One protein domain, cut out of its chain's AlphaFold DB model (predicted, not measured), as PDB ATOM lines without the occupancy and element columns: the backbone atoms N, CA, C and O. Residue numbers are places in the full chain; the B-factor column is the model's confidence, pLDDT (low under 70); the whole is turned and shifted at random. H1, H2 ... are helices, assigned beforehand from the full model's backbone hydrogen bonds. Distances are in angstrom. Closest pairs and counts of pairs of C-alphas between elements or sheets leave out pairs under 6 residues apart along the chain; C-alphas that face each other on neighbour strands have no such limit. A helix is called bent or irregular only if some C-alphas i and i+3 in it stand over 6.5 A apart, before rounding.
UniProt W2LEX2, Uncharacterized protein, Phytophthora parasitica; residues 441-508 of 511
ATOM      1  N   VAL A 441      90.790  90.702  73.621       81.94
ATOM      2  CA  VAL A 441      91.403  90.312  74.904       81.94
ATOM      3  C   VAL A 441      90.331  89.872  75.913       81.94
ATOM      4  O   VAL A 441      90.648  89.297  76.957       81.94
ATOM      5  N   TRP A 442      89.051  90.091  75.595       83.69
ATOM      6  CA  TRP A 442      87.941  89.606  76.401       83.69
ATOM      7  C   TRP A 442      87.953  88.072  76.455       83.69
ATOM      8  O   TRP A 442      87.972  87.422  75.405       83.69
ATOM      9  N   PRO A 443      87.952  87.460  77.654       81.38
ATOM     10  CA  PRO A 443      88.069  86.014  77.768       81.38
ATOM     11  C   PRO A 443      86.936  85.287  77.039       81.38
ATOM     12  O   PRO A 443      85.762  85.454  77.360       81.38
ATOM     13  N   SER A 444      87.281  84.387  76.117       74.06
ATOM     14  CA  SER A 444      86.301  83.567  75.387       74.06
ATOM     15  C   SER A 444      85.561  82.555  76.272       74.06
ATOM     16  O   SER A 444      84.646  81.879  75.812       74.06
ATOM     17  N   THR A 445      85.982  82.402  77.530       75.94
ATOM     18  CA  THR A 445      85.336  81.562  78.548       75.94
ATOM     19  C   THR A 445      84.131  82.236  79.202       75.94
ATOM     20  O   THR A 445      83.417  81.582  79.958       75.94
ATOM     21  N   ILE A 446      83.923  83.529  78.949       81.44
ATOM     22  CA  ILE A 446      82.863  84.337  79.547       81.44
ATOM     23  C   ILE A 446      81.636  84.364  78.636       81.44
ATOM     24  O   ILE A 446      81.747  84.459  77.417       81.44
ATOM     25  N   THR A 447      80.449  84.281  79.243       78.25
ATOM     26  CA  THR A 447      79.182  84.161  78.498       78.25
ATOM     27  C   THR A 447      78.652  85.519  78.023       78.25
ATOM     28  O   THR A 447      77.993  85.592  76.988       78.25
ATOM     29  N   ALA A 448      78.938  86.603  78.753       85.69
ATOM     30  CA  ALA A 448      78.517  87.948  78.372       85.69
ATOM     31  C   ALA A 448      79.460  88.560  77.313       85.69
ATOM     32  O   ALA A 448      80.684  88.461  77.457       85.69
ATOM     33  N   PRO A 449      78.922  89.206  76.259       86.94
ATOM     34  CA  PRO A 449      79.742  89.850  75.241       86.94
ATOM     35  C   PRO A 449      80.438  91.097  75.801       86.94
ATOM     36  O   PRO A 449      79.894  91.802  76.653       86.94
ATOM     37  N   PHE A 450      81.635  91.391  75.294       88.25
ATOM     38  CA  PHE A 450      82.327  92.634  75.623       88.25
ATOM     39  C   PHE A 450      81.536  93.838  75.087       88.25
ATOM     40  O   PHE A 450      81.205  93.847  73.896       88.25
ATOM     41  N   PRO A 451      81.227  94.844  75.921       89.25
ATOM     42  CA  PRO A 451      80.489  96.006  75.469       89.25
ATOM     43  C   PRO A 451      81.426  96.942  74.701       89.25
ATOM     44  O   PRO A 451      82.459  97.387  75.206       89.25
ATOM     45  N   LEU A 452      81.062  97.236  73.459       88.88
ATOM     46  CA  LEU A 452      81.787  98.172  72.612       88.88
ATOM     47  C   LEU A 452      81.456  99.607  73.025       88.88
ATOM     48  O   LEU A 452      80.434  99.880  73.653       88.88
ATOM     49  N   PHE A 453      82.284 100.559  72.613       83.31
ATOM     50  CA  PHE A 453      82.012 101.977  72.843       83.31
ATOM     51  C   PHE A 453      80.656 102.401  72.249       83.31
ATOM     52  O   PHE A 453      79.921 103.186  72.839       83.31
ATOM     53  N   THR A 454      80.279 101.819  71.108       83.31
ATOM     54  CA  THR A 454      78.986 102.056  70.451       83.31
ATOM     55  C   THR A 454      77.845 101.195  70.999       83.31
ATOM     56  O   THR A 454      76.738 101.259  70.464       83.31
ATOM     57  N   SER A 455      78.096 100.351  72.005       86.25
ATOM     58  CA  SER A 455      77.058  99.514  72.607       86.25
ATOM     59  C   SER A 455      76.031 100.355  73.350       86.25
ATOM     60  O   SER A 455      76.321 101.405  73.925       86.25
ATOM     61  N   THR A 456      74.797  99.871  73.347       88.56
ATOM     62  CA  THR A 456      73.693 100.549  74.019       88.56
ATOM     63  C   THR A 456      73.832 100.458  75.543       88.56
ATOM     64  O   THR A 456      74.451  99.522  76.060       88.56
ATOM     65  N   PRO A 457      73.215 101.378  76.307       84.75
ATOM     66  CA  PRO A 457      73.231 101.314  77.768       84.75
ATOM     67  C   PRO A 457      72.704  99.989  78.342       84.75
ATOM     68  O   PRO A 457      73.144  99.561  79.408       84.75
ATOM     69  N   ASP A 458      71.775  99.320  77.657       87.69
ATOM     70  CA  ASP A 458      71.236  98.035  78.113       87.69
ATOM     71  C   ASP A 458      72.231  96.880  77.893       87.69
ATOM     72  O   ASP A 458      72.349  96.012  78.755       87.69
ATOM     73  N   GLU A 459      73.015  96.905  76.809       87.81
ATOM     74  CA  GLU A 459      74.109  95.949  76.570       87.81
ATOM     75  C   GLU A 459      75.238  96.127  77.592       87.81
ATOM     76  O   GLU A 459      75.708  95.154  78.182       87.81
ATOM     77  N   TRP A 460      75.612  97.377  77.874       89.75
ATOM     78  CA  TRP A 460      76.566  97.704  78.935       89.75
ATOM     79  C   TRP A 460      76.086  97.234  80.311       89.75
ATOM     80  O   TRP A 460      76.846  96.623  81.060       89.75
ATOM     81  N   SER A 461      74.813  97.479  80.634       86.19
ATOM     82  CA  SER A 461      74.213  97.045  81.903       86.19
ATOM     83  C   SER A 461      74.179  95.521  82.020       86.19
ATOM     84  O   SER A 461      74.439  94.987  83.097       86.19
ATOM     85  N   TYR A 462      73.891  94.815  80.923       88.69
ATOM     86  CA  TYR A 462      73.894  93.355  80.890       88.69
ATOM     87  C   TYR A 462      75.280  92.792  81.222       88.69
ATOM     88  O   TYR A 462      75.398  91.973  82.136       88.69
ATOM     89  N   THR A 463      76.340  93.269  80.561       86.94
ATOM     90  CA  THR A 463      77.700  92.780  80.839       86.94
ATOM     91  C   THR A 463      78.182  93.182  82.229       86.94
ATOM     92  O   THR A 463      78.772  92.363  82.930       86.94
ATOM     93  N   ALA A 464      77.864  94.398  82.677       86.25
ATOM     94  CA  ALA A 464      78.185  94.859  84.023       86.25
ATOM     95  C   ALA A 464      77.496  94.040  85.128       86.25
ATOM     96  O   ALA A 464      78.045  93.901  86.217       86.25
ATOM     97  N   GLN A 465      76.311  93.484  84.863       84.56
ATOM     98  CA  GLN A 465      75.603  92.626  85.810       84.56
ATOM     99  C   GLN A 465      76.164  91.202  85.843       84.56
ATOM    100  O   GLN A 465      76.251  90.607  86.917       84.56
ATOM    101  N   GLN A 466      76.497  90.640  84.680       85.12
ATOM    102  CA  GLN A 466      76.980  89.261  84.592       85.12
ATOM    103  C   GLN A 466      78.445  89.142  85.017       85.12
ATOM    104  O   GLN A 466      78.802  88.195  85.707       85.12
ATOM    105  N   GLU A 467      79.289  90.102  84.630       85.44
ATOM    106  CA  GLU A 467      80.749  90.000  84.758       85.44
ATOM    107  C   GLU A 467      81.388  91.302  85.290       85.44
ATOM    108  O   GLU A 467      82.313  91.855  84.678       85.44
ATOM    109  N   PRO A 468      80.930  91.823  86.449       81.19
ATOM    110  CA  PRO A 468      81.334  93.133  86.969       81.19
ATOM    111  C   PRO A 468      82.838  93.244  87.243       81.19
ATOM    112  O   PRO A 468      83.435  94.295  87.006       81.19
ATOM    113  N   ALA A 469      83.456  92.167  87.739       78.62
ATOM    114  CA  ALA A 469      84.875  92.139  88.083       78.62
ATOM    115  C   ALA A 469      85.769  92.110  86.836       78.62
ATOM    116  O   ALA A 469      86.773  92.819  86.785       78.62
ATOM    117  N   GLN A 470      85.383  91.343  85.812       81.38
ATOM    118  CA  GLN A 470      86.140  91.286  84.566       81.38
ATOM    119  C   GLN A 470      86.024  92.604  83.795       81.38
ATOM    120  O   GLN A 470      87.019  93.088  83.259       81.38
ATOM    121  N   LEU A 471      84.841  93.223  83.779       82.19
ATOM    122  CA  LEU A 471      84.659  94.539  83.169       82.19
ATOM    123  C   LEU A 471      85.498  95.613  83.883       82.19
ATOM    124  O   LEU A 471      86.088  96.476  83.231       82.19
ATOM    125  N   ALA A 472      85.622  95.524  85.214       81.19
ATOM    126  CA  ALA A 472      86.464  96.428  85.999       81.19
ATOM    127  C   ALA A 472      87.947  96.222  85.697       81.19
ATOM    128  O   ALA A 472      88.680  97.197  85.546       81.19
ATOM    129  N   LEU A 473      88.370  94.967  85.529       80.94
ATOM    130  CA  LEU A 473      89.720  94.643  85.089       80.94
ATOM    131  C   LEU A 473      90.002  95.206  83.690       80.94
ATOM    132  O   LEU A 473      91.060  95.787  83.487       80.94
ATOM    133  N   MET A 474      89.066  95.099  82.740       80.94
ATOM    134  CA  MET A 474      89.259  95.679  81.402       80.94
ATOM    135  C   MET A 474      89.379  97.198  81.443       80.94
ATOM    136  O   MET A 474      90.225  97.745  80.748       80.94
ATOM    137  N   CYS A 475      88.606  97.877  82.294       81.19
ATOM    138  CA  CYS A 475      88.779  99.315  82.491       81.19
ATOM    139  C   CYS A 475      90.136  99.644  83.120       81.19
ATOM    140  O   CYS A 475      90.805 100.550  82.649       81.19
ATOM    141  N   GLN A 476      90.590  98.887  84.121       78.06
ATOM    142  CA  GLN A 476      91.908  99.096  84.738       78.06
ATOM    143  C   GLN A 476      93.079  98.834  83.783       78.06
ATOM    144  O   GLN A 476      94.128  99.457  83.925       78.06
ATOM    145  N   LEU A 477      92.913  97.902  82.843       77.62
ATOM    146  CA  LEU A 477      93.917  97.588  81.826       77.62
ATOM    147  C   LEU A 477      93.872  98.538  80.626       77.62
ATOM    148  O   LEU A 477      94.816  98.558  79.838       77.62
ATOM    149  N   PHE A 478      92.791  99.299  80.463       82.94
ATOM    150  CA  PHE A 478      92.665 100.250  79.374       82.94
ATOM    151  C   PHE A 478      93.441 101.532  79.672       82.94
ATOM    152  O   PHE A 478      93.490 101.995  80.806       82.94
ATOM    153  N   GLU A 479      94.033 102.129  78.638       78.25
ATOM    154  CA  GLU A 479      94.854 103.342  78.771       78.25
ATOM    155  C   GLU A 479      94.032 104.581  79.170       78.25
ATOM    156  O   GLU A 479      94.586 105.523  79.735       78.25
ATOM    157  N   PHE A 480      92.717 104.574  78.918       80.50
ATOM    158  CA  PHE A 480      91.817 105.710  79.164       80.50
ATOM    159  C   PHE A 480      90.563 105.293  79.958       80.50
ATOM    160  O   PHE A 480      89.445 105.378  79.443       80.50
ATOM    161  N   PRO A 481      90.708 104.820  81.212       74.75
ATOM    162  CA  PRO A 481      89.576 104.347  82.015       74.75
ATOM    163  C   PRO A 481      88.565 105.458  82.307       74.75
ATOM    164  O   PRO A 481      87.364 105.210  82.362       74.75
ATOM    165  N   GLU A 482      89.053 106.684  82.488       77.06
ATOM    166  CA  GLU A 482      88.230 107.849  82.806       77.06
ATOM    167  C   GLU A 482      87.273 108.185  81.657       77.06
ATOM    168  O   GLU A 482      86.094 108.420  81.900       77.06
ATOM    169  N   GLU A 483      87.739 108.098  80.410       80.44
ATOM    170  CA  GLU A 483      86.920 108.353  79.219       80.44
ATOM    171  C   GLU A 483      85.802 107.313  79.060       80.44
ATOM    172  O   GLU A 483      84.650 107.661  78.784       80.44
ATOM    173  N   VAL A 484      86.108 106.036  79.332       78.69
ATOM    174  CA  VAL A 484      85.100 104.966  79.347       78.69
ATOM    175  C   VAL A 484      84.050 105.276  80.407       78.69
ATOM    176  O   VAL A 484      82.871 105.331  80.079       78.69
ATOM    177  N   LEU A 485      84.456 105.556  81.648       79.62
ATOM    178  CA  LEU A 485      83.526 105.813  82.751       79.62
ATOM    179  C   LEU A 485      82.673 107.073  82.545       79.62
ATOM    180  O   LEU A 485      81.497 107.052  82.900       79.62
ATOM    181  N   ILE A 486      83.225 108.135  81.949       79.56
ATOM    182  CA  ILE A 486      82.487 109.366  81.611       79.56
ATOM    183  C   ILE A 486      81.454 109.107  80.506       79.56
ATOM    184  O   ILE A 486      80.384 109.714  80.509       79.56
ATOM    185  N   SER A 487      81.747 108.199  79.569       77.38
ATOM    186  CA  SER A 487      80.815 107.845  78.492       77.38
ATOM    187  C   SER A 487      79.629 106.983  78.952       77.38
ATOM    188  O   SER A 487      78.617 106.905  78.248       77.38
ATOM    189  N   LEU A 488      79.715 106.352  80.130       80.31
ATOM    190  CA  LEU A 488      78.649 105.507  80.663       80.31
ATOM    191  C   LEU A 488      77.551 106.344  81.321       80.31
ATOM    192  O   LEU A 488      77.800 107.175  82.189       80.31
ATOM    193  N   GLY A 489      76.301 106.068  80.953       74.50
ATOM    194  CA  GLY A 489      75.148 106.685  81.604       74.50
ATOM    195  C   GLY A 489      74.934 106.175  83.033       74.50
ATOM    196  O   GLY A 489      75.231 105.019  83.345       74.50
ATOM    197  N   ASP A 490      74.315 107.008  83.873       72.12
ATOM    198  CA  ASP A 490      74.061 106.746  85.300       72.12
ATOM    199  C   ASP A 490      73.449 105.362  85.580       72.12
ATOM    200  O   ASP A 490      73.849 104.677  86.520       72.12
ATOM    201  N   LYS A 491      72.522 104.909  84.723       77.06
ATOM    202  CA  LYS A 491      71.868 103.591  84.825       77.06
ATOM    203  C   LYS A 491      72.875 102.433  84.772       77.06
ATOM    204  O   LYS A 491      72.734 101.466  85.516       77.06
ATOM    205  N   VAL A 492      73.888 102.524  83.910       78.62
ATOM    206  CA  VAL A 492      74.917 101.484  83.749       78.62
ATOM    207  C   VAL A 492      75.803 101.432  84.988       78.62
ATOM    208  O   VAL A 492      76.027 100.355  85.538       78.62
ATOM    209  N   LEU A 493      76.271 102.591  85.457       77.88
ATOM    210  CA  LEU A 493      77.115 102.698  86.651       77.88
ATOM    211  C   LEU A 493      76.378 102.215  87.905       77.88
ATOM    212  O   LEU A 493      76.964 101.554  88.768       77.88
ATOM    213  N   GLU A 494      75.076 102.492  87.994       74.44
ATOM    214  CA  GLU A 494      74.231 101.998  89.072       74.44
ATOM    215  C   GLU A 494      74.168 100.464  89.082       74.44
ATOM    216  O   GLU A 494      74.399  99.853  90.131       74.44
ATOM    217  N   VAL A 495      73.898  99.840  87.930       75.06
ATOM    218  CA  VAL A 495      73.840  98.374  87.792       75.06
ATOM    219  C   VAL A 495      75.199  97.743  88.077       75.06
ATOM    220  O   VAL A 495      75.281  96.791  88.852       75.06
ATOM    221  N   TRP A 496      76.272  98.306  87.525       81.00
ATOM    222  CA  TRP A 496      77.621  97.774  87.682       81.00
ATOM    223  C   TRP A 496      78.082  97.762  89.141       81.00
ATOM    224  O   TRP A 496      78.629  96.779  89.636       81.00
ATOM    225  N   THR A 497      77.799  98.835  89.876       76.00
ATOM    226  CA  THR A 497      78.206  98.961  91.282       76.00
ATOM    227  C   THR A 497      77.207  98.341  92.263       76.00
ATOM    228  O   THR A 497      77.457  98.335  93.471       76.00
ATOM    229  N   ALA A 498      76.064  97.822  91.793       69.25
ATOM    230  CA  ALA A 498      74.992  97.315  92.650       69.25
ATOM    231  C   ALA A 498      75.444  96.154  93.549       69.25
ATOM    232  O   ALA A 498      75.106  96.144  94.733       69.25
ATOM    233  N   ALA A 499      76.239  95.216  93.023       59.09
ATOM    234  CA  ALA A 499      76.739  94.073  93.789       59.09
ATOM    235  C   ALA A 499      77.648  94.517  94.950       59.09
ATOM    236  O   ALA A 499      77.416  94.126  96.092       59.09
ATOM    237  N   TRP A 500      78.598  95.427  94.700       61.62
ATOM    238  CA  TRP A 500      79.467  95.979  95.747       61.62
ATOM    239  C   TRP A 500      78.698  96.802  96.779       61.62
ATOM    240  O   TRP A 500      78.982  96.715  97.974       61.62
ATOM    241  N   ARG A 501      77.685  97.567  96.349       61.41
ATOM    242  CA  ARG A 501      76.782  98.274  97.272       61.41
ATOM    243  C   ARG A 501      76.015  97.288  98.157       61.41
ATOM    244  O   ARG A 501      75.927  97.511  99.364       61.41
ATOM    245  N   HIS A 502      75.519  96.185  97.595       48.84
ATOM    246  CA  HIS A 502      74.840  95.130  98.349       48.84
ATOM    247  C   HIS A 502      75.773  94.395  99.321       48.84
ATOM    248  O   HIS A 502      75.388  94.188 100.469       48.84
ATOM    249  N   GLU A 503      76.999  94.055  98.922       50.19
ATOM    250  CA  GLU A 503      77.994  93.422  99.802       50.19
ATOM    251  C   GLU A 503      78.421  94.344 100.954       50.19
ATOM    252  O   GLU A 503      78.494  93.907 102.103       50.19
ATOM    253  N   CYS A 504      78.602  95.642 100.691       43.75
ATOM    254  CA  CYS A 504      78.894  96.636 101.727       43.75
ATOM    255  C   CYS A 504      77.737  96.804 102.730       43.75
ATOM    256  O   CYS A 504      77.971  97.076 103.911       43.75
ATOM    257  N   LEU A 505      76.490  96.641 102.276       38.22
ATOM    258  CA  LEU A 505      75.296  96.724 103.120       38.22
ATOM    259  C   LEU A 505      75.042  95.423 103.901       38.22
ATOM    260  O   LEU A 505      74.707  95.483 105.083       38.22
ATOM    261  N   HIS A 506      75.228  94.249 103.290       34.28
ATOM    262  CA  HIS A 506      74.986  92.952 103.936       34.28
ATOM    263  C   HIS A 506      76.149  92.453 104.797       34.28
ATOM    264  O   HIS A 506      75.894  91.840 105.834       34.28
ATOM    265  N   GLY A 507      77.400  92.795 104.475       36.84
ATOM    266  CA  GLY A 507      78.554  92.516 105.341       36.84
ATOM    267  C   GLY A 507      78.450  93.181 106.722       36.84
ATOM    268  O   GLY A 507      79.087  92.736 107.670       36.84
ATOM    269  N   ARG A 508      77.594  94.205 106.860       35.44
ATOM    270  CA  ARG A 508      77.272  94.882 108.129       35.44
ATOM    271  C   ARG A 508      76.081  94.284 108.887       35.44
ATOM    272  O   ARG A 508      75.834  94.699 110.012       35.44
TER     273      ARG A 508
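What this domain is: This is residues 441 to 508 of the 511 residues of an uncharacterized protein of Phytophthora parasitica (UniProt W2LEX2). Four helices follow one another round a small ring, in which the early part of H4, residues 491 to 496, comes back beside H1, while residues 501 to 508, most of them in H4, stick out from the body as an arm. The long opening stretch without a named element, residues 441 to 456, passes with residues 450 to 453 across the end of the ring away from that arm. The printed part has 68 residues, with four named helices in the order H1, H2, H3, H4 and no named strand; the class is all helix. The whole is compact, with a radius of gyration of the C-alphas of 12.2 A, and the C-alphas span 36 by 28 by 23 A along their three main axes.

How they stand to each other: After residues 441 to 456 comes H1, residues 457 to 466. H2, residues 468 to 477, is close to H1 but not clearly touching; the closest C-alphas, those of Ala 464 and Leu 471, are 6.5 A apart. The lines of H1 and H2 are about perpendicular, only just, at 72 degrees. H3, residues 481 to 487, is close to H2 but not clearly touching, with the C-alphas of Cys 475 and Pro 481 closest at 5.1 A; the two run opposite ways at a steep tilt of 62 degrees. H1 and H3 are apart. H4, residues 490 to 506, is only just apart from H3, with a closest C-alpha distance of 8.1 A. H4 touches H1 with residues 491 to 496 alone; the C-alphas of Ala 464 and Trp 496 are closest at 4.7 A, and the helices run the same way at a shallow tilt of 25 degrees. H2 and H4 are close but not clearly touching, with the C-alphas of Pro 468 and Trp 496 closest at 6.0 A. H4 has a kink of 47 degrees near residue 497 and is irregular, with C-alphas 496 and 499 7.2 A apart. Each O i to N i+4 pair is within hydrogen-bond range in H1, H2 and H3, and 11 of 13 are in H4.

Where its parts are: H1 begins with C-alpha 457 at (73.231, 101.314, 77.768) and is 14.3 A long from first to last C-alpha. H2 is also 14.3 A long, and H3 is 10.1 A. H4, the longest, measures 23.2 A and ends with C-alpha 506 at (74.986, 92.952, 103.936).

The domain as a whole: The C-alphas farthest apart, those of Thr 454 and Arg 508, are 38.4 A apart. The printed part has no cut, and the links between the helices are tight. Without residues 501 to 508, the body spans 28 by 24 by 24 A. The mean pLDDT of the printed part is 76.3, and residues 498 to 508 are under 70.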